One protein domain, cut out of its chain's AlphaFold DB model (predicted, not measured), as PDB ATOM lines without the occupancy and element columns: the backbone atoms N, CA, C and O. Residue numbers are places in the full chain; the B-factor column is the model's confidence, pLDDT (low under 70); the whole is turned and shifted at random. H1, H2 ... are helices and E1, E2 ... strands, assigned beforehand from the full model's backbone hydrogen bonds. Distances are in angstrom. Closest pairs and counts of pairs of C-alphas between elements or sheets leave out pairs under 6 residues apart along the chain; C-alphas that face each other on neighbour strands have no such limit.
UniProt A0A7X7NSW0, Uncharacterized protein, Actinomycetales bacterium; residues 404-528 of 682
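What this domain is: This is residues 404 to 528 of the 682 residues of an uncharacterized protein of Actinomycetales bacterium (UniProt A0A7X7NSW0). What shape do these atoms make? One strongly twisted, branched sheet of ten strands curls round H2 like a partly closed barrel, with E7 coming back near E9, while the short H1 lies on the opposite face. What is it made of? The 125 printed residues hold, in chain order, E1 E2 H1 E3 E4 E5 E6 E7 E8 H2 E9 E10; the neighbour pairs are antiparallel and the class is mixed, helices and strands. How large is it? It is compact and rounded, with a radius of gyration of the C-alphas of 13.7 A and spans of 38 by 37 by 26 A.

Where its parts are: Where are the sheet's strands? E6, residues 465 to 474, is the longest at 25.6 A and bends by 67 degrees at residue 470. The others are E1, residues 404 to 406; E2, 415 to 418; E3, 428 to 433, 16.5 A; E4, 450 to 453; E5, 457 to 462, 16.3 A; E7, 477 to 480; E8, 485 to 487; E9, 514 to 517; and E10, 521 to 527, 19.7 A. Which are the helices? H1 is residues 421 to 424 and H2 is residues 502 to 510, 12.3 A. Which points anchor the model? C-alpha 404 is at (37.720, 14.347, -49.170) and C-alpha 527, the last of E10, is at (35.877, 21.998, -61.325).

How they stand to each other: How do the strands pair? E3 to E7 form a meander, each strand the antiparallel neighbour of the one before; in the hairpin E5 and E6, N 458 and O 469 are within hydrogen-bond range at 2.8 A. E5 lies on one side of E6, E7 and E8 on the other, with N 472 and O 479 at 3.0 A and N 485 and O 468 at 2.8 A. What joins the rest? E1 has E3 on one side, N 406 to O 430 at 2.8 A, and E10 on the other, N 405 to O 522 at 2.8 A; the edge strand E2 pairs with E9, N 517 to O 417 at 2.8 A. Where are the helices? H2 is on the sheet, its closest C-alphas to E10 those of Ile 508 and Ala 526, 5.4 A apart, and every O i to N i+4 pair in H2 is within range. H1, too short for such a pair, is on the opposite face at a height of 7.1 A, over none of the strands.

The domain as a whole: How far does it reach? The C-alphas farthest apart, of Asp 437 and Gly 482, are 38.4 A apart, and the printed part has no cut. Which links are long? Those from E3 to E4 and from E8 to H2, 16 and 14 residues. Where is confidence low? Residues 445 to 446, 463 to 464, 475, 488 to 499 and 527 to 528 are under 70, against a mean pLDDT of 79.0 for the printed part.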
ATOM      1  N   VAL A 404      38.199  14.805 -50.470       87.12
ATOM      2  CA  VAL A 404      37.720  14.347 -49.170       87.12
ATOM      3  C   VAL A 404      38.727  14.767 -48.114       87.12
ATOM      4  O   VAL A 404      39.933  14.536 -48.251       87.12
ATOM      5  N   MET A 405      38.237  15.401 -47.057       90.12
ATOM      6  CA  MET A 405      39.035  15.841 -45.920       90.12
ATOM      7  C   MET A 405      38.366  15.421 -44.604       90.12
ATOM      8  O   MET A 405      37.156  15.239 -44.559       90.12
ATOM      9  N   SER A 406      39.132  15.261 -43.525       90.00
ATOM     10  CA  SER A 406      38.625  14.856 -42.202       90.00
ATOM     11  C   SER A 406      39.223  15.707 -41.089       90.00
ATOM     12  O   SER A 406      40.409  16.030 -41.121       90.00
ATOM     13  N   GLU A 407      38.436  16.047 -40.069       88.69
ATOM     14  CA  GLU A 407      38.958  16.688 -38.854       88.69
ATOM     15  C   GLU A 407      39.779  15.756 -37.953       88.69
ATOM     16  O   GLU A 407      40.497  16.218 -37.060       88.69
ATOM     17  N   GLY A 408      39.660  14.443 -38.145       84.00
ATOM     18  CA  GLY A 408      40.169  13.459 -37.201       84.00
ATOM     19  C   GLY A 408      40.358  12.081 -37.815       84.00
ATOM     20  O   GLY A 408      40.872  11.943 -38.919       84.00
ATOM     21  N   GLU A 409      40.003  11.039 -37.067       85.69
ATOM     22  CA  GLU A 409      40.026   9.673 -37.592       85.69
ATOM     23  C   GLU A 409      38.949   9.498 -38.676       85.69
ATOM     24  O   GLU A 409      37.985  10.256 -38.748       85.69
ATOM     25  N   TRP A 410      39.122   8.517 -39.562       86.62
ATOM     26  CA  TRP A 410      38.129   8.226 -40.593       86.62
ATOM     27  C   TRP A 410      36.874   7.590 -39.972       86.62
ATOM     28  O   TRP A 410      36.920   6.434 -39.540       86.62
ATOM     29  N   ALA A 411      35.769   8.341 -39.927       84.25
ATOM     30  CA  ALA A 411      34.483   7.897 -39.381       84.25
ATOM     31  C   ALA A 411      33.277   8.560 -40.094       84.25
ATOM     32  O   ALA A 411      32.507   9.274 -39.452       84.25
ATOM     33  N   PRO A 412      33.095   8.347 -41.413       82.19
ATOM     34  CA  PRO A 412      32.007   8.973 -42.162       82.19
ATOM     35  C   PRO A 412      30.629   8.492 -41.685       82.19
ATOM     36  O   PRO A 412      30.453   7.312 -41.365       82.19
ATOM     37  N   THR A 413      29.633   9.379 -41.699       75.94
ATOM     38  CA  THR A 413      28.232   9.036 -41.371       75.94
ATOM     39  C   THR A 413      27.368   8.728 -42.600       75.94
ATOM     40  O   THR A 413      26.231   8.291 -42.447       75.94
ATOM     41  N   ALA A 414      27.934   8.890 -43.804       72.81
ATOM     42  CA  ALA A 414      27.316   8.680 -45.120       72.81
ATOM     43  C   ALA A 414      26.207   9.677 -45.522       72.81
ATOM     44  O   ALA A 414      25.724   9.600 -46.651       72.81
ATOM     45  N   GLU A 415      25.859  10.646 -44.672       78.06
ATOM     46  CA  GLU A 415      24.911  11.723 -44.985       78.06
ATOM     47  C   GLU A 415      25.615  13.085 -44.981       78.06
ATOM     48  O   GLU A 415      26.335  13.421 -44.044       78.06
ATOM     49  N   LEU A 416      25.424  13.875 -46.035       76.69
ATOM     50  CA  LEU A 416      26.039  15.185 -46.211       76.69
ATOM     51  C   LEU A 416      25.009  16.300 -46.066       76.69
ATOM     52  O   LEU A 416      23.934  16.272 -46.662       76.69
ATOM     53  N   THR A 417      25.411  17.342 -45.346       79.12
ATOM     54  CA  THR A 417      24.693  18.615 -45.251       79.12
ATOM     55  C   THR A 417      25.559  19.751 -45.801       79.12
ATOM     56  O   THR A 417      26.789  19.668 -45.718       79.12
ATOM     57  N   PRO A 418      24.969  20.819 -46.367       77.62
ATOM     58  CA  PRO A 418      25.743  21.966 -46.831       77.62
ATOM     59  C   PRO A 418      26.550  22.609 -45.693       77.62
ATOM     60  O   PRO A 418      26.040  22.809 -44.588       77.62
ATOM     61  N   LEU A 419      27.818  22.944 -45.948       82.69
ATOM     62  CA  LEU A 419      28.665  23.593 -44.947       82.69
ATOM     63  C   LEU A 419      28.226  25.052 -44.738       82.69
ATOM     64  O   LEU A 419      28.119  25.821 -45.690       82.69
ATOM     65  N   THR A 420      28.030  25.457 -43.483       85.19
ATOM     66  CA  THR A 420      27.745  26.854 -43.117       85.19
ATOM     67  C   THR A 420      28.990  27.555 -42.579       85.19
ATOM     68  O   THR A 420      29.899  26.916 -42.046       85.19
ATOM     69  N   GLU A 421      29.026  28.886 -42.663       86.62
ATOM     70  CA  GLU A 421      30.134  29.697 -42.138       86.62
ATOM     71  C   GLU A 421      30.381  29.440 -40.641       86.62
ATOM     72  O   GLU A 421      31.519  29.256 -40.193       86.62
ATOM     73  N   GLU A 422      29.298  29.360 -39.863       87.06
ATOM     74  CA  GLU A 422      29.333  29.057 -38.432       87.06
ATOM     75  C   GLU A 422      29.913  27.665 -38.168       87.06
ATOM     76  O   GLU A 422      30.739  27.497 -37.269       87.06
ATOM     77  N   ALA A 423      29.515  26.680 -38.978       85.88
ATOM     78  CA  ALA A 423      30.007  25.314 -38.889       85.88
ATOM     79  C   ALA A 423      31.431  25.154 -39.426       85.88
ATOM     80  O   ALA A 423      32.016  24.108 -39.170       85.88
ATOM     81  N   ALA A 424      31.982  26.135 -40.148       88.75
ATOM     82  CA  ALA A 424      33.344  26.102 -40.676       88.75
ATOM     83  C   ALA A 424      34.360  26.873 -39.818       88.75
ATOM     84  O   ALA A 424      35.553  26.563 -39.811       88.75
ATOM     85  N   THR A 425      33.909  27.892 -39.092       90.75
ATOM     86  CA  THR A 425      34.798  28.817 -38.382       90.75
ATOM     87  C   THR A 425      35.560  28.128 -37.247       90.75
ATOM     88  O   THR A 425      34.978  27.554 -36.327       90.75
ATOM     89  N   GLY A 426      36.891  28.239 -37.270       85.19
ATOM     90  CA  GLY A 426      37.773  27.678 -36.239       85.19
ATOM     91  C   GLY A 426      38.019  26.173 -36.364       85.19
ATOM     92  O   GLY A 426      38.647  25.588 -35.478       85.19
ATOM     93  N   ARG A 427      37.550  25.568 -37.457       90.12
ATOM     94  CA  ARG A 427      37.724  24.154 -37.786       90.12
ATOM     95  C   ARG A 427      38.881  23.925 -38.741       90.12
ATOM     96  O   ARG A 427      39.413  24.861 -39.349       90.12
ATOM     97  N   ARG A 428      39.307  22.667 -38.820       90.38
ATOM     98  CA  ARG A 428      40.416  22.252 -39.672       90.38
ATOM     99  C   ARG A 428      40.229  20.827 -40.145       90.38
ATOM    100  O   ARG A 428      40.089  19.931 -39.322       90.38
ATOM    101  N   TRP A 429      40.395  20.630 -41.446       91.88
ATOM    102  CA  TRP A 429      40.322  19.321 -42.079       91.88
ATOM    103  C   TRP A 429      41.639  18.950 -42.749       91.88
ATOM    104  O   TRP A 429      42.280  19.772 -43.404       91.88
ATOM    105  N   LEU A 430      42.032  17.695 -42.593       88.62
ATOM    106  CA  LEU A 430      43.219  17.076 -43.165       88.62
ATOM    107  C   LEU A 430      42.839  16.285 -44.418       88.62
ATOM    108  O   LEU A 430      41.760  15.697 -44.445       88.62
ATOM    109  N   PRO A 431      43.696  16.243 -45.451       86.00
ATOM    110  CA  PRO A 431      43.416  15.487 -46.670       86.00
ATOM    111  C   PRO A 431      43.217  13.995 -46.371       86.00
ATOM    112  O   PRO A 431      43.919  13.432 -45.528       86.00
ATOM    113  N   VAL A 432      42.305  13.345 -47.090       86.38
ATOM    114  CA  VAL A 432      42.075  11.896 -47.015       86.38
ATOM    115  C   VAL A 432      42.502  11.228 -48.318       86.38
ATOM    116  O   VAL A 432      42.184  11.703 -49.404       86.38
ATOM    117  N   THR A 433      43.203  10.098 -48.210       84.38
ATOM    118  CA  THR A 433      43.536   9.232 -49.349       84.38
ATOM    119  C   THR A 433      42.466   8.153 -49.499       84.38
ATOM    120  O   THR A 433      42.449   7.179 -48.747       84.38
ATOM    121  N   THR A 434      41.562   8.313 -50.465       81.50
ATOM    122  CA  THR A 434      40.377   7.447 -50.631       81.50
ATOM    123  C   THR A 434      40.652   6.120 -51.338       81.50
ATOM    124  O   THR A 434      39.852   5.203 -51.223       81.50
ATOM    125  N   GLU A 435      41.794   5.984 -52.020       76.31
ATOM    126  CA  GLU A 435      42.204   4.753 -52.724       76.31
ATOM    127  C   GLU A 435      42.719   3.649 -51.774       76.31
ATOM    128  O   GLU A 435      43.014   2.530 -52.195       76.31
ATOM    129  N   SER A 436      42.853   3.962 -50.483       76.69
ATOM    130  CA  SER A 436      43.251   3.014 -49.438       76.69
ATOM    131  C   SER A 436      42.031   2.386 -48.760       76.69
ATOM    132  O   SER A 436      40.980   3.014 -48.656       76.69
ATOM    133  N   ASP A 437      42.171   1.143 -48.290       76.38
ATOM    134  CA  ASP A 437      41.123   0.423 -47.559       76.38
ATOM    135  C   ASP A 437      41.620   0.020 -46.151       76.38
ATOM    136  O   ASP A 437      42.465  -0.884 -46.034       76.38
ATOM    137  N   PRO A 438      41.141   0.678 -45.073       79.75
ATOM    138  CA  PRO A 438      40.230   1.833 -45.078       79.75
ATOM    139  C   PRO A 438      40.935   3.131 -45.531       79.75
ATOM    140  O   PRO A 438      42.166   3.182 -45.478       79.75
ATOM    141  N   PRO A 439      40.184   4.191 -45.894       83.75
ATOM    142  CA  PRO A 439      40.760   5.487 -46.242       83.75
ATOM    143  C   PRO A 439      41.685   6.054 -45.156       83.75
ATOM    144  O   PRO A 439      41.360   6.055 -43.964       83.75
ATOM    145  N   GLU A 440      42.842   6.563 -45.571       85.50
ATOM    146  CA  GLU A 440      43.875   7.088 -44.677       85.50
ATOM    147  C   GLU A 440      43.804   8.619 -44.565       85.50
ATOM    148  O   GLU A 440      43.881   9.337 -45.564       85.50
ATOM    149  N   VAL A 441      43.705   9.134 -43.335       86.06
ATOM    150  CA  VAL A 441      43.750  10.579 -43.052       86.06
ATOM    151  C   VAL A 441      45.202  11.046 -42.940       86.06
ATOM    152  O   VAL A 441      46.018  10.434 -42.244       86.06
ATOM    153  N   GLY A 442      45.525  12.148 -43.617       78.50
ATOM    154  CA  GLY A 442      46.851  12.752 -43.615       78.50
ATOM    155  C   GLY A 442      47.344  13.097 -42.208       78.50
ATOM    156  O   GLY A 442      46.583  13.491 -41.329       78.50
ATOM    157  N   ALA A 443      48.651  12.965 -41.979       73.81
ATOM    158  CA  ALA A 443      49.246  13.293 -40.688       73.81
ATOM    159  C   ALA A 443      49.470  14.809 -40.529       73.81
ATOM    160  O   ALA A 443      50.108  15.437 -41.377       73.81
ATOM    161  N   ASP A 444      49.068  15.360 -39.378       73.38
ATOM    162  CA  ASP A 444      49.377  16.734 -38.955       73.38
ATOM    163  C   ASP A 444      50.336  16.749 -37.748       73.38
ATOM    164  O   ASP A 444      49.923  16.934 -36.601       73.38
ATOM    165  N   PRO A 445      51.645  16.512 -37.957       66.44
ATOM    166  CA  PRO A 445      52.604  16.428 -36.857       66.44
ATOM    167  C   PRO A 445      52.810  17.759 -36.115       66.44
ATOM    168  O   PRO A 445      53.294  17.746 -34.981       66.44
ATOM    169  N   ASN A 446      52.470  18.889 -36.742       68.88
ATOM    170  CA  ASN A 446      52.761  20.234 -36.243       68.88
ATOM    171  C   ASN A 446      51.506  21.019 -35.831       68.88
ATOM    172  O   ASN A 446      51.643  22.076 -35.210       68.88
ATOM    173  N   GLY A 447      50.303  20.507 -36.099       74.00
ATOM    174  CA  GLY A 447      49.065  21.208 -35.777       74.00
ATOM    175  C   GLY A 447      48.833  22.404 -36.695       74.00
ATOM    176  O   GLY A 447      48.328  23.430 -36.225       74.00
ATOM    177  N   ASP A 448      49.267  22.343 -37.949       75.31
ATOM    178  CA  ASP A 448      49.195  23.464 -38.888       75.31
ATOM    179  C   ASP A 448      48.944  23.079 -40.349       75.31
ATOM    180  O   ASP A 448      48.962  23.974 -41.197       75.31
ATOM    181  N   ARG A 449      48.672  21.800 -40.631       81.06
ATOM    182  CA  ARG A 449      48.334  21.309 -41.974       81.06
ATOM    183  C   ARG A 449      46.834  21.230 -42.218       81.06
ATOM    184  O   ARG A 449      46.056  21.150 -41.275       81.06
ATOM    185  N   GLY A 450      46.446  21.196 -43.484       86.12
ATOM    186  CA  GLY A 450      45.068  21.043 -43.924       86.12
ATOM    187  C   GLY A 450      44.392  22.351 -44.327       86.12
ATOM    188  O   GLY A 450      45.025  23.404 -44.441       86.12
ATOM    189  N   LEU A 451      43.088  22.250 -44.553       90.00
ATOM    190  CA  LEU A 451      42.194  23.361 -44.858       90.00
ATOM    191  C   LEU A 451      41.626  23.917 -43.554       90.00
ATOM    192  O   LEU A 451      41.166  23.159 -42.704       90.00
ATOM    193  N   SER A 452      41.637  25.236 -43.394       91.69
ATOM    194  CA  SER A 452      41.044  25.911 -42.237       91.69
ATOM    195  C   SER A 452      40.393  27.230 -42.625       91.69
ATOM    196  O   SER A 452      40.808  27.868 -43.594       91.69
ATOM    197  N   PHE A 453      39.397  27.641 -41.842       91.44
ATOM    198  CA  PHE A 453      38.672  28.891 -42.036       91.44
ATOM    199  C   PHE A 453      38.628  29.703 -40.739       91.44
ATOM    200  O   PHE A 453      38.233  29.202 -39.681       91.44
ATOM    201  N   ASP A 454      39.053  30.965 -40.809       89.00
ATOM    202  CA  ASP A 454      39.125  31.864 -39.647       89.00
ATOM    203  C   ASP A 454      37.912  32.799 -39.485       89.00
ATOM    204  O   ASP A 454      37.914  33.652 -38.595       89.00
ATOM    205  N   GLY A 455      36.887  32.636 -40.327       85.50
ATOM    206  CA  GLY A 455      35.723  33.524 -40.420       85.50
ATOM    207  C   GLY A 455      35.804  34.521 -41.579       85.50
ATOM    208  O   GLY A 455      34.822  35.175 -41.899       85.50
ATOM    209  N   THR A 456      36.965  34.679 -42.219       86.75
ATOM    210  CA  THR A 456      37.124  35.599 -43.365       86.75
ATOM    211  C   THR A 456      38.078  35.099 -44.442       86.75
ATOM    212  O   THR A 456      38.053  35.578 -45.578       86.75
ATOM    213  N   THR A 457      38.981  34.194 -44.075       90.25
ATOM    214  CA  THR A 457      40.067  33.718 -44.920       90.25
ATOM    215  C   THR A 457      40.144  32.204 -44.829       90.25
ATOM    216  O   THR A 457      40.288  31.634 -43.744       90.25
ATOM    217  N   TRP A 458      40.094  31.560 -45.989       90.75
ATOM    218  CA  TRP A 458      40.432  30.157 -46.161       90.75
ATOM    219  C   TRP A 458      41.945  30.023 -46.283       90.75
ATOM    220  O   TRP A 458      42.587  30.763 -47.031       90.75
ATOM    221  N   SER A 459      42.522  29.105 -45.515       89.69
ATOM    222  CA  SER A 459      43.951  28.794 -45.539       89.69
ATOM    223  C   SER A 459      44.142  27.306 -45.793       89.69
ATOM    224  O   SER A 459      43.697  26.488 -44.985       89.69
ATOM    225  N   ILE A 460      44.818  26.976 -46.890       88.62
ATOM    226  CA  ILE A 460      45.271  25.623 -47.220       88.62
ATOM    227  C   ILE A 460      46.761  25.583 -46.966       88.62
ATOM    228  O   ILE A 460      47.524  26.315 -47.598       88.62
ATOM    229  N   ARG A 461      47.182  24.723 -46.047       84.12
ATOM    230  CA  ARG A 461      48.596  24.559 -45.743       84.12
ATOM    231  C   ARG A 461      48.997  23.099 -45.791       84.12
ATOM    232  O   ARG A 461      48.459  22.284 -45.052       84.12
ATOM    233  N   ASP A 462      49.978  22.778 -46.620       75.56
ATOM    234  CA  ASP A 462      50.598  21.458 -46.665       75.56
ATOM    235  C   ASP A 462      52.042  21.525 -47.197       75.56
ATOM    236  O   ASP A 462      52.622  22.599 -47.355       75.56
ATOM    237  N   CYS A 463      52.667  20.372 -47.428       69.62
ATOM    238  CA  CYS A 463      54.046  20.245 -47.888       69.62
ATOM    239  C   CYS A 463      54.200  20.868 -49.284       69.62
ATOM    240  O   CYS A 463      53.727  20.320 -50.274       69.62
ATOM    241  N   GLY A 464      54.890  22.002 -49.368       68.00
ATOM    242  CA  GLY A 464      55.083  22.766 -50.599       68.00
ATOM    243  C   GLY A 464      53.989  23.791 -50.903       68.00
ATOM    244  O   GLY A 464      54.120  24.489 -51.909       68.00
ATOM    245  N   ILE A 465      52.948  23.907 -50.068       76.19
ATOM    246  CA  ILE A 465      51.732  24.677 -50.370       76.19
ATOM    247  C   ILE A 465      51.304  25.508 -49.150       76.19
ATOM    248  O   ILE A 465      51.026  24.967 -48.084       76.19
ATOM    249  N   ASP A 466      51.212  26.828 -49.299       85.69
ATOM    250  CA  ASP A 466      50.520  27.726 -48.359       85.69
ATOM    251  C   ASP A 466      49.696  28.689 -49.212       85.69
ATOM    252  O   ASP A 466      50.243  29.605 -49.822       85.69
ATOM    253  N   ILE A 467      48.400  28.415 -49.332       88.00
ATOM    254  CA  ILE A 467      47.465  29.201 -50.136       88.00
ATOM    255  C   ILE A 467      46.481  29.867 -49.196       88.00
ATOM    256  O   ILE A 467      45.913  29.224 -48.308       88.00
ATOM    257  N   ARG A 468      46.252  31.162 -49.412       89.88
ATOM    258  CA  ARG A 468      45.243  31.919 -48.675       89.88
ATOM    259  C   ARG A 468      44.326  32.647 -49.620       89.88
ATOM    260  O   ARG A 468      44.783  33.361 -50.504       89.88
ATOM    261  N   VAL A 469      43.032  32.528 -49.379       89.31
ATOM    262  CA  VAL A 469      42.024  33.236 -50.157       89.31
ATOM    263  C   VAL A 469      40.984  33.819 -49.215       89.31
ATOM    264  O   VAL A 469      40.526  33.160 -48.279       89.31
ATOM    265  N   ARG A 470      40.650  35.097 -49.408       89.12
ATOM    266  CA  ARG A 470      39.541  35.709 -48.669       89.12
ATOM    267  C   ARG A 470      38.239  35.186 -49.237       89.12
ATOM    268  O   ARG A 470      38.135  35.023 -50.445       89.12
ATOM    269  N   GLY A 471      37.251  34.965 -48.390       86.12
ATOM    270  CA  GLY A 471      35.991  34.406 -48.845       86.12
ATOM    271  C   GLY A 471      35.082  33.997 -47.705       86.12
ATOM    272  O   GLY A 471      35.454  34.105 -46.537       86.12
ATOM    273  N   GLY A 472      33.901  33.522 -48.068       86.62
ATOM    274  CA  GLY A 472      32.922  32.955 -47.149       86.62
ATOM    275  C   GLY A 472      32.388  31.631 -47.677       86.62
ATOM    276  O   GLY A 472      32.762  31.181 -48.761       86.62
ATOM    277  N   VAL A 473      31.515  31.006 -46.896       82.50
ATOM    278  CA  VAL A 473      30.703  29.879 -47.353       82.50
ATOM    279  C   VAL A 473      29.265  30.119 -46.926       82.50
ATOM    280  O   VAL A 473      29.002  30.393 -45.754       82.50
ATOM    281  N   GLN A 474      28.344  30.043 -47.880       71.38
ATOM    282  CA  GLN A 474      26.917  30.188 -47.626       71.38
ATOM    283  C   GLN A 474      26.185  29.024 -48.274       71.38
ATOM    284  O   GLN A 474      26.351  28.777 -49.465       71.38
ATOM    285  N   ASP A 475      25.408  28.302 -47.467       67.38
ATOM    286  CA  ASP A 475      24.622  27.147 -47.904       67.38
ATOM    287  C   ASP A 475      25.447  26.139 -48.722       67.38
ATOM    288  O   ASP A 475      24.962  25.580 -49.693       67.38
ATOM    289  N   GLY A 476      26.710  25.908 -48.338       70.00
ATOM    290  CA  GLY A 476      27.642  25.014 -49.029       70.00
ATOM    291  C   GLY A 476      28.428  25.641 -50.183       70.00
ATOM    292  O   GLY A 476      29.466  25.099 -50.547       70.00
ATOM    293  N   LEU A 477      28.042  26.795 -50.725       74.69
ATOM    294  CA  LEU A 477      28.797  27.450 -51.798       74.69
ATOM    295  C   LEU A 477      29.958  28.278 -51.233       74.69
ATOM    296  O   LEU A 477      29.738  29.210 -50.452       74.69
ATOM    297  N   LEU A 478      31.194  27.967 -51.634       79.56
ATOM    298  CA  LEU A 478      32.361  28.785 -51.296       79.56
ATOM    299  C   LEU A 478      32.495  29.941 -52.286       79.56
ATOM    300  O   LEU A 478      32.636  29.734 -53.488       79.56
ATOM    301  N   THR A 479      32.516  31.163 -51.758       78.56
ATOM    302  CA  THR A 479      32.724  32.390 -52.536       78.56
ATOM    303  C   THR A 479      34.079  32.992 -52.192       78.56
ATOM    304  O   THR A 479      34.386  33.235 -51.021       78.56
ATOM    305  N   THR A 480      34.913  33.246 -53.201       79.69
ATOM    306  CA  THR A 480      36.232  33.870 -53.021       79.69
ATOM    307  C   THR A 480      36.218  35.345 -53.405       79.69
ATOM    308  O   THR A 480      35.689  35.733 -54.441       79.69
ATOM    309  N   ALA A 481      36.861  36.183 -52.597       76.44
ATOM    310  CA  ALA A 481      37.064  37.601 -52.852       76.44
ATOM    311  C   ALA A 481      38.520  37.864 -53.275       76.44
ATOM    312  O   ALA A 481      39.383  38.156 -52.439       76.44
ATOM    313  N   GLY A 482      38.769  37.814 -54.586       75.75
ATOM    314  CA  GLY A 482      40.080  38.045 -55.203       75.75
ATOM    315  C   GLY A 482      40.873  36.764 -55.474       75.75
ATOM    316  O   GLY A 482      40.421  35.667 -55.168       75.75
ATOM    317  N   GLU A 483      42.059  36.919 -56.067       78.69
ATOM    318  CA  GLU A 483      42.929  35.790 -56.421       78.69
ATOM    319  C   GLU A 483      43.563  35.139 -55.173       78.69
ATOM    320  O   GLU A 483      43.925  35.858 -54.230       78.69
ATOM    321  N   PRO A 484      43.733  33.800 -55.153       83.50
ATOM    322  CA  PRO A 484      44.460  33.113 -54.094       83.50
ATOM    323  C   PRO A 484      45.911  33.607 -53.977       83.50
ATOM    324  O   PRO A 484      46.654  33.695 -54.951       83.50
ATOM    325  N   GLU A 485      46.345  33.918 -52.758       85.94
ATOM    326  CA  GLU A 485      47.728  34.279 -52.466       85.94
ATOM    327  C   GLU A 485      48.544  33.007 -52.186       85.94
ATOM    328  O   GLU A 485      48.406  32.404 -51.118       85.94
ATOM    329  N   VAL A 486      49.426  32.619 -53.115       81.50
ATOM    330  CA  VAL A 486      50.394  31.530 -52.896       81.50
ATOM    331  C   VAL A 486      51.625  32.053 -52.169       81.50
ATOM    332  O   VAL A 486      52.421  32.843 -52.692       81.50
ATOM    333  N   MET A 487      51.809  31.585 -50.946       77.81
ATOM    334  CA  MET A 487      52.978  31.861 -50.134       77.81
ATOM    335  C   MET A 487      54.053  30.780 -50.331       77.81
ATOM    336  O   MET A 487      53.746  29.598 -50.482       77.81
ATOM    337  N   PRO A 488      55.345  31.157 -50.310       66.75
ATOM    338  CA  PRO A 488      56.424  30.182 -50.342       66.75
ATOM    339  C   PRO A 488      56.378  29.308 -49.084       66.75
ATOM    340  O   PRO A 488      56.416  29.834 -47.969       66.75
ATOM    341  N   ASP A 489      56.339  27.991 -49.286       65.00
ATOM    342  CA  ASP A 489      56.250  27.000 -48.214       65.00
ATOM    343  C   ASP A 489      57.337  27.215 -47.140       65.00
ATOM    344  O   ASP A 489      58.533  27.265 -47.467       65.00
ATOM    345  N   PRO A 490      56.960  27.346 -45.853       58.94
ATOM    346  CA  PRO A 490      57.922  27.419 -44.760       58.94
ATOM    347  C   PRO A 490      58.741  26.129 -44.554       58.94
ATOM    348  O   PRO A 490      59.839  26.228 -43.996       58.94
ATOM    349  N   ASP A 491      58.276  24.960 -45.020       61.84
ATOM    350  CA  ASP A 491      58.880  23.634 -44.786       61.84
ATOM    351  C   ASP A 491      59.163  22.810 -46.077       61.84
ATOM    352  O   ASP A 491      58.786  21.636 -46.169       61.84
ATOM    353  N   PRO A 492      59.980  23.320 -47.028       54.34
ATOM    354  CA  PRO A 492      60.193  22.737 -48.369       54.34
ATOM    355  C   PRO A 492      60.929  21.379 -48.400       54.34
ATOM    356  O   PRO A 492      61.340  20.903 -49.458       54.34
ATOM    357  N   GLY A 493      61.190  20.774 -47.237       50.72
ATOM    358  CA  GLY A 493      61.930  19.519 -47.072       50.72
ATOM    359  C   GLY A 493      61.109  18.354 -46.512       50.72
ATOM    360  O   GLY A 493      61.678  17.280 -46.300       50.72
ATOM    361  N   ALA A 494      59.817  18.542 -46.232       55.78
ATOM    362  CA  ALA A 494      58.952  17.470 -45.755       55.78
ATOM    363  C   ALA A 494      58.498  16.591 -46.935       55.78
ATOM    364  O   ALA A 494      57.822  17.053 -47.846       55.78
ATOM    365  N   ALA A 495      58.892  15.315 -46.933       48.88
ATOM    366  CA  ALA A 495      58.422  14.341 -47.916       48.88
ATOM    367  C   ALA A 495      56.990  13.919 -47.562       48.88
ATOM    368  O   ALA A 495      56.792  13.002 -46.766       48.88
ATOM    369  N   CYS A 496      56.007  14.614 -48.119       54.53
ATOM    370  CA  CYS A 496      54.595  14.261 -48.031       54.53
ATOM    371  C   CYS A 496      54.049  14.285 -49.450       54.53
ATOM    372  O   CYS A 496      54.357  15.201 -50.211       54.53
ATOM    373  N   VAL A 497      53.287  13.260 -49.813       51.81
ATOM    374  CA  VAL A 497      52.563  13.232 -51.078       51.81
ATOM    375  C   VAL A 497      51.217  13.872 -50.783       51.81
ATOM    376  O   VAL A 497      50.365  13.240 -50.168       51.81
ATOM    377  N   PHE A 498      51.077  15.150 -51.121       60.00
ATOM    378  CA  PHE A 498      49.761  15.760 -51.215       60.00
ATOM    379  C   PHE A 498      49.209  15.449 -52.613       60.00
ATOM    380  O   PHE A 498      49.977  15.544 -53.575       60.00
ATOM    381  N   PRO A 499      47.935  15.047 -52.750       63.25
ATOM    382  CA  PRO A 499      47.395  14.601 -54.033       63.25
ATOM    383  C   PRO A 499      47.183  15.731 -55.052       63.25
ATOM    384  O   PRO A 499      46.958  15.431 -56.216       63.25
ATOM    385  N   LEU A 500      47.262  17.002 -54.633       73.19
ATOM    386  CA  LEU A 500      47.015  18.172 -55.483       73.19
ATOM    387  C   LEU A 500      48.202  19.144 -55.525       73.19
ATOM    388  O   LEU A 500      48.864  19.381 -54.510       73.19
ATOM    389  N   THR A 501      48.456  19.745 -56.684       76.19
ATOM    390  CA  THR A 501      49.439  20.825 -56.850       76.19
ATOM    391  C   THR A 501      48.867  22.183 -56.413       76.19
ATOM    392  O   THR A 501      47.652  22.322 -56.253       76.19
ATOM    393  N   PRO A 502      49.712  23.216 -56.202       76.50
ATOM    394  CA  PRO A 502      49.226  24.574 -55.961       76.50
ATOM    395  C   PRO A 502      48.273  25.076 -57.049       76.50
ATOM    396  O   PRO A 502      47.244  25.657 -56.725       76.50
ATOM    397  N   GLU A 503      48.589  24.813 -58.318       77.19
ATOM    398  CA  GLU A 503      47.779  25.243 -59.462       77.19
ATOM    399  C   GLU A 503      46.402  24.562 -59.473       77.19
ATOM    400  O   GLU A 503      45.398  25.193 -59.788       77.19
ATOM    401  N   GLU A 504      46.334  23.285 -59.084       78.00
ATOM    402  CA  GLU A 504      45.058  22.572 -58.957       78.00
ATOM    403  C   GLU A 504      44.203  23.163 -57.832       78.00
ATOM    404  O   GLU A 504      43.000  23.349 -58.004       78.00
ATOM    405  N   TRP A 505      44.808  23.516 -56.694       80.38
ATOM    406  CA  TRP A 505      44.094  24.194 -55.612       80.38
ATOM    407  C   TRP A 505      43.600  25.582 -55.997       80.38
ATOM    408  O   TRP A 505      42.491  25.948 -55.614       80.38
ATOM    409  N   GLU A 506      44.398  26.354 -56.734       79.56
ATOM    410  CA  GLU A 506      43.953  27.637 -57.274       79.56
ATOM    411  C   GLU A 506      42.703  27.450 -58.136       79.56
ATOM    412  O   GLU A 506      41.690  28.079 -57.840       79.56
ATOM    413  N   ALA A 507      42.743  26.527 -59.105       76.94
ATOM    414  CA  ALA A 507      41.611  26.228 -59.981       76.94
ATOM    415  C   ALA A 507      40.357  25.838 -59.182       76.94
ATOM    416  O   ALA A 507      39.292  26.430 -59.367       76.94
ATOM    417  N   ILE A 508      40.511  24.925 -58.219       78.56
ATOM    418  CA  ILE A 508      39.432  24.466 -57.337       78.56
ATOM    419  C   ILE A 508      38.807  25.630 -56.567       78.56
ATOM    420  O   ILE A 508      37.585  25.759 -56.559       78.56
ATOM    421  N   LEU A 509      39.611  26.492 -55.942       78.38
ATOM    422  CA  LEU A 509      39.103  27.616 -55.149       78.38
ATOM    423  C   LEU A 509      38.422  28.677 -56.013       78.38
ATOM    424  O   LEU A 509      37.447  29.275 -55.569       78.38
ATOM    425  N   THR A 510      38.915  28.902 -57.230       74.38
ATOM    426  CA  THR A 510      38.317  29.858 -58.171       74.38
ATOM    427  C   THR A 510      37.088  29.311 -58.898       74.38
ATOM    428  O   THR A 510      36.360  30.093 -59.498       74.38
ATOM    429  N   SER A 511      36.831  27.998 -58.825       70.44
ATOM    430  CA  SER A 511      35.674  27.338 -59.457       70.44
ATOM    431  C   SER A 511      34.362  27.444 -58.663       70.44
ATOM    432  O   SER A 511      33.380  26.807 -59.034       70.44
ATOM    433  N   GLU A 512      34.350  28.211 -57.565       72.44
ATOM    434  CA  GLU A 512      33.219  28.321 -56.625       72.44
ATOM    435  C   GLU A 512      32.712  26.937 -56.163       72.44
ATOM    436  O   GLU A 512      31.587  26.520 -56.463       72.44
ATOM    437  N   PRO A 513      33.568  26.166 -55.467       76.19
ATOM    438  CA  PRO A 513      33.288  24.774 -55.168       76.19
ATOM    439  C   PRO A 513      32.154  24.630 -54.153       76.19
ATOM    440  O   PRO A 513      31.925  25.492 -53.299       76.19
ATOM    441  N   TRP A 514      31.477  23.485 -54.216       76.62
ATOM    442  CA  TRP A 514      30.466  23.107 -53.239       76.62
ATOM    443  C   TRP A 514      31.099  22.324 -52.090       76.62
ATOM    444  O   TRP A 514      31.791  21.327 -52.303       76.62
ATOM    445  N   LEU A 515      30.860  22.779 -50.867       82.69
ATOM    446  CA  LEU A 515      31.375  22.229 -49.625       82.69
ATOM    447  C   LEU A 515      30.221  21.613 -48.847       82.69
ATOM    448  O   LEU A 515      29.262  22.284 -48.464       82.69
ATOM    449  N   SER A 516      30.330  20.323 -48.572       83.12
ATOM    450  CA  SER A 516      29.370  19.594 -47.750       83.12
ATOM    451  C   SER A 516      30.078  18.850 -46.636       83.12
ATOM    452  O   SER A 516      31.222  18.424 -46.779       83.12
ATOM    453  N   THR A 517      29.405  18.692 -45.506       85.06
ATOM    454  CA  THR A 517      29.955  18.011 -44.342       85.06
ATOM    455  C   THR A 517      28.936  17.092 -43.699       85.06
ATOM    456  O   THR A 517      27.738  17.375 -43.673       85.06
ATOM    457  N   ASP A 518      29.438  15.999 -43.144       82.06
ATOM    458  CA  ASP A 518      28.676  15.072 -42.312       82.06
ATOM    459  C   ASP A 518      28.885  15.328 -40.805       82.06
ATOM    460  O   ASP A 518      28.457  14.555 -39.948       82.06
ATOM    461  N   GLY A 519      29.579  16.425 -40.485       83.94
ATOM    462  CA  GLY A 519      29.989  16.785 -39.139       83.94
ATOM    463  C   GLY A 519      31.462  16.519 -38.843       83.94
ATOM    464  O   GLY A 519      31.996  17.258 -38.030       83.94
ATOM    465  N   GLU A 520      32.152  15.580 -39.497       86.38
ATOM    466  CA  GLU A 520      33.602  15.330 -39.310       86.38
ATOM    467  C   GLU A 520      34.366  15.308 -40.639       86.38
ATOM    468  O   GLU A 520      35.484  15.828 -40.740       86.38
ATOM    469  N   ILE A 521      33.741  14.751 -41.671       89.00
ATOM    470  CA  ILE A 521      34.222  14.722 -43.041       89.00
ATOM    471  C   ILE A 521      33.759  15.985 -43.760       89.00
ATOM    472  O   ILE A 521      32.622  16.440 -43.613       89.00
ATOM    473  N   LEU A 522      34.661  16.551 -44.548       88.75
ATOM    474  CA  LEU A 522      34.390  17.602 -45.513       88.75
ATOM    475  C   LEU A 522      34.581  17.024 -46.914       88.75
ATOM    476  O   LEU A 522      35.642  16.486 -47.233       88.75
ATOM    477  N   VAL A 523      33.560  17.172 -47.744       85.38
ATOM    478  CA  VAL A 523      33.572  16.821 -49.162       85.38
ATOM    479  C   VAL A 523      33.518  18.118 -49.961       85.38
ATOM    480  O   VAL A 523      32.615  18.933 -49.766       85.38
ATOM    481  N   ILE A 524      34.504  18.315 -50.832       84.12
ATOM    482  CA  ILE A 524      34.608  19.471 -51.725       84.12
ATOM    483  C   ILE A 524      34.412  18.966 -53.149       84.12
ATOM    484  O   ILE A 524      35.239  18.198 -53.641       84.12
ATOM    485  N   ALA A 525      33.337  19.400 -53.798       77.12
ATOM    486  CA  ALA A 525      33.069  19.140 -55.207       77.12
ATOM    487  C   ALA A 525      33.405  20.396 -56.022       77.12
ATOM    488  O   ALA A 525      32.820  21.459 -55.804       77.12
ATOM    489  N   ALA A 526      34.368  20.282 -56.936       71.38
ATOM    490  CA  ALA A 526      34.958  21.414 -57.650       71.38
ATOM    491  C   ALA A 526      35.250  21.085 -59.119       71.38
ATOM    492  O   ALA A 526      35.425  19.915 -59.462       71.38
ATOM    493  N   GLY A 527      35.350  22.113 -59.962       66.06
ATOM    494  CA  GLY A 527      35.877  21.998 -61.325       66.06
ATOM    495  C   GLY A 527      37.382  22.276 -61.348       66.06
ATOM    496  O   GLY A 527      37.854  23.174 -60.654       66.06
ATOM    497  N   ALA A 528      38.151  21.490 -62.105       58.12
ATOM    498  CA  ALA A 528      39.611  21.637 -62.182       58.12
ATOM    499  C   ALA A 528      40.122  22.347 -63.455       58.12
ATOM    500  O   ALA A 528      41.322  22.597 -63.552       58.12
TER     501      ALA A 528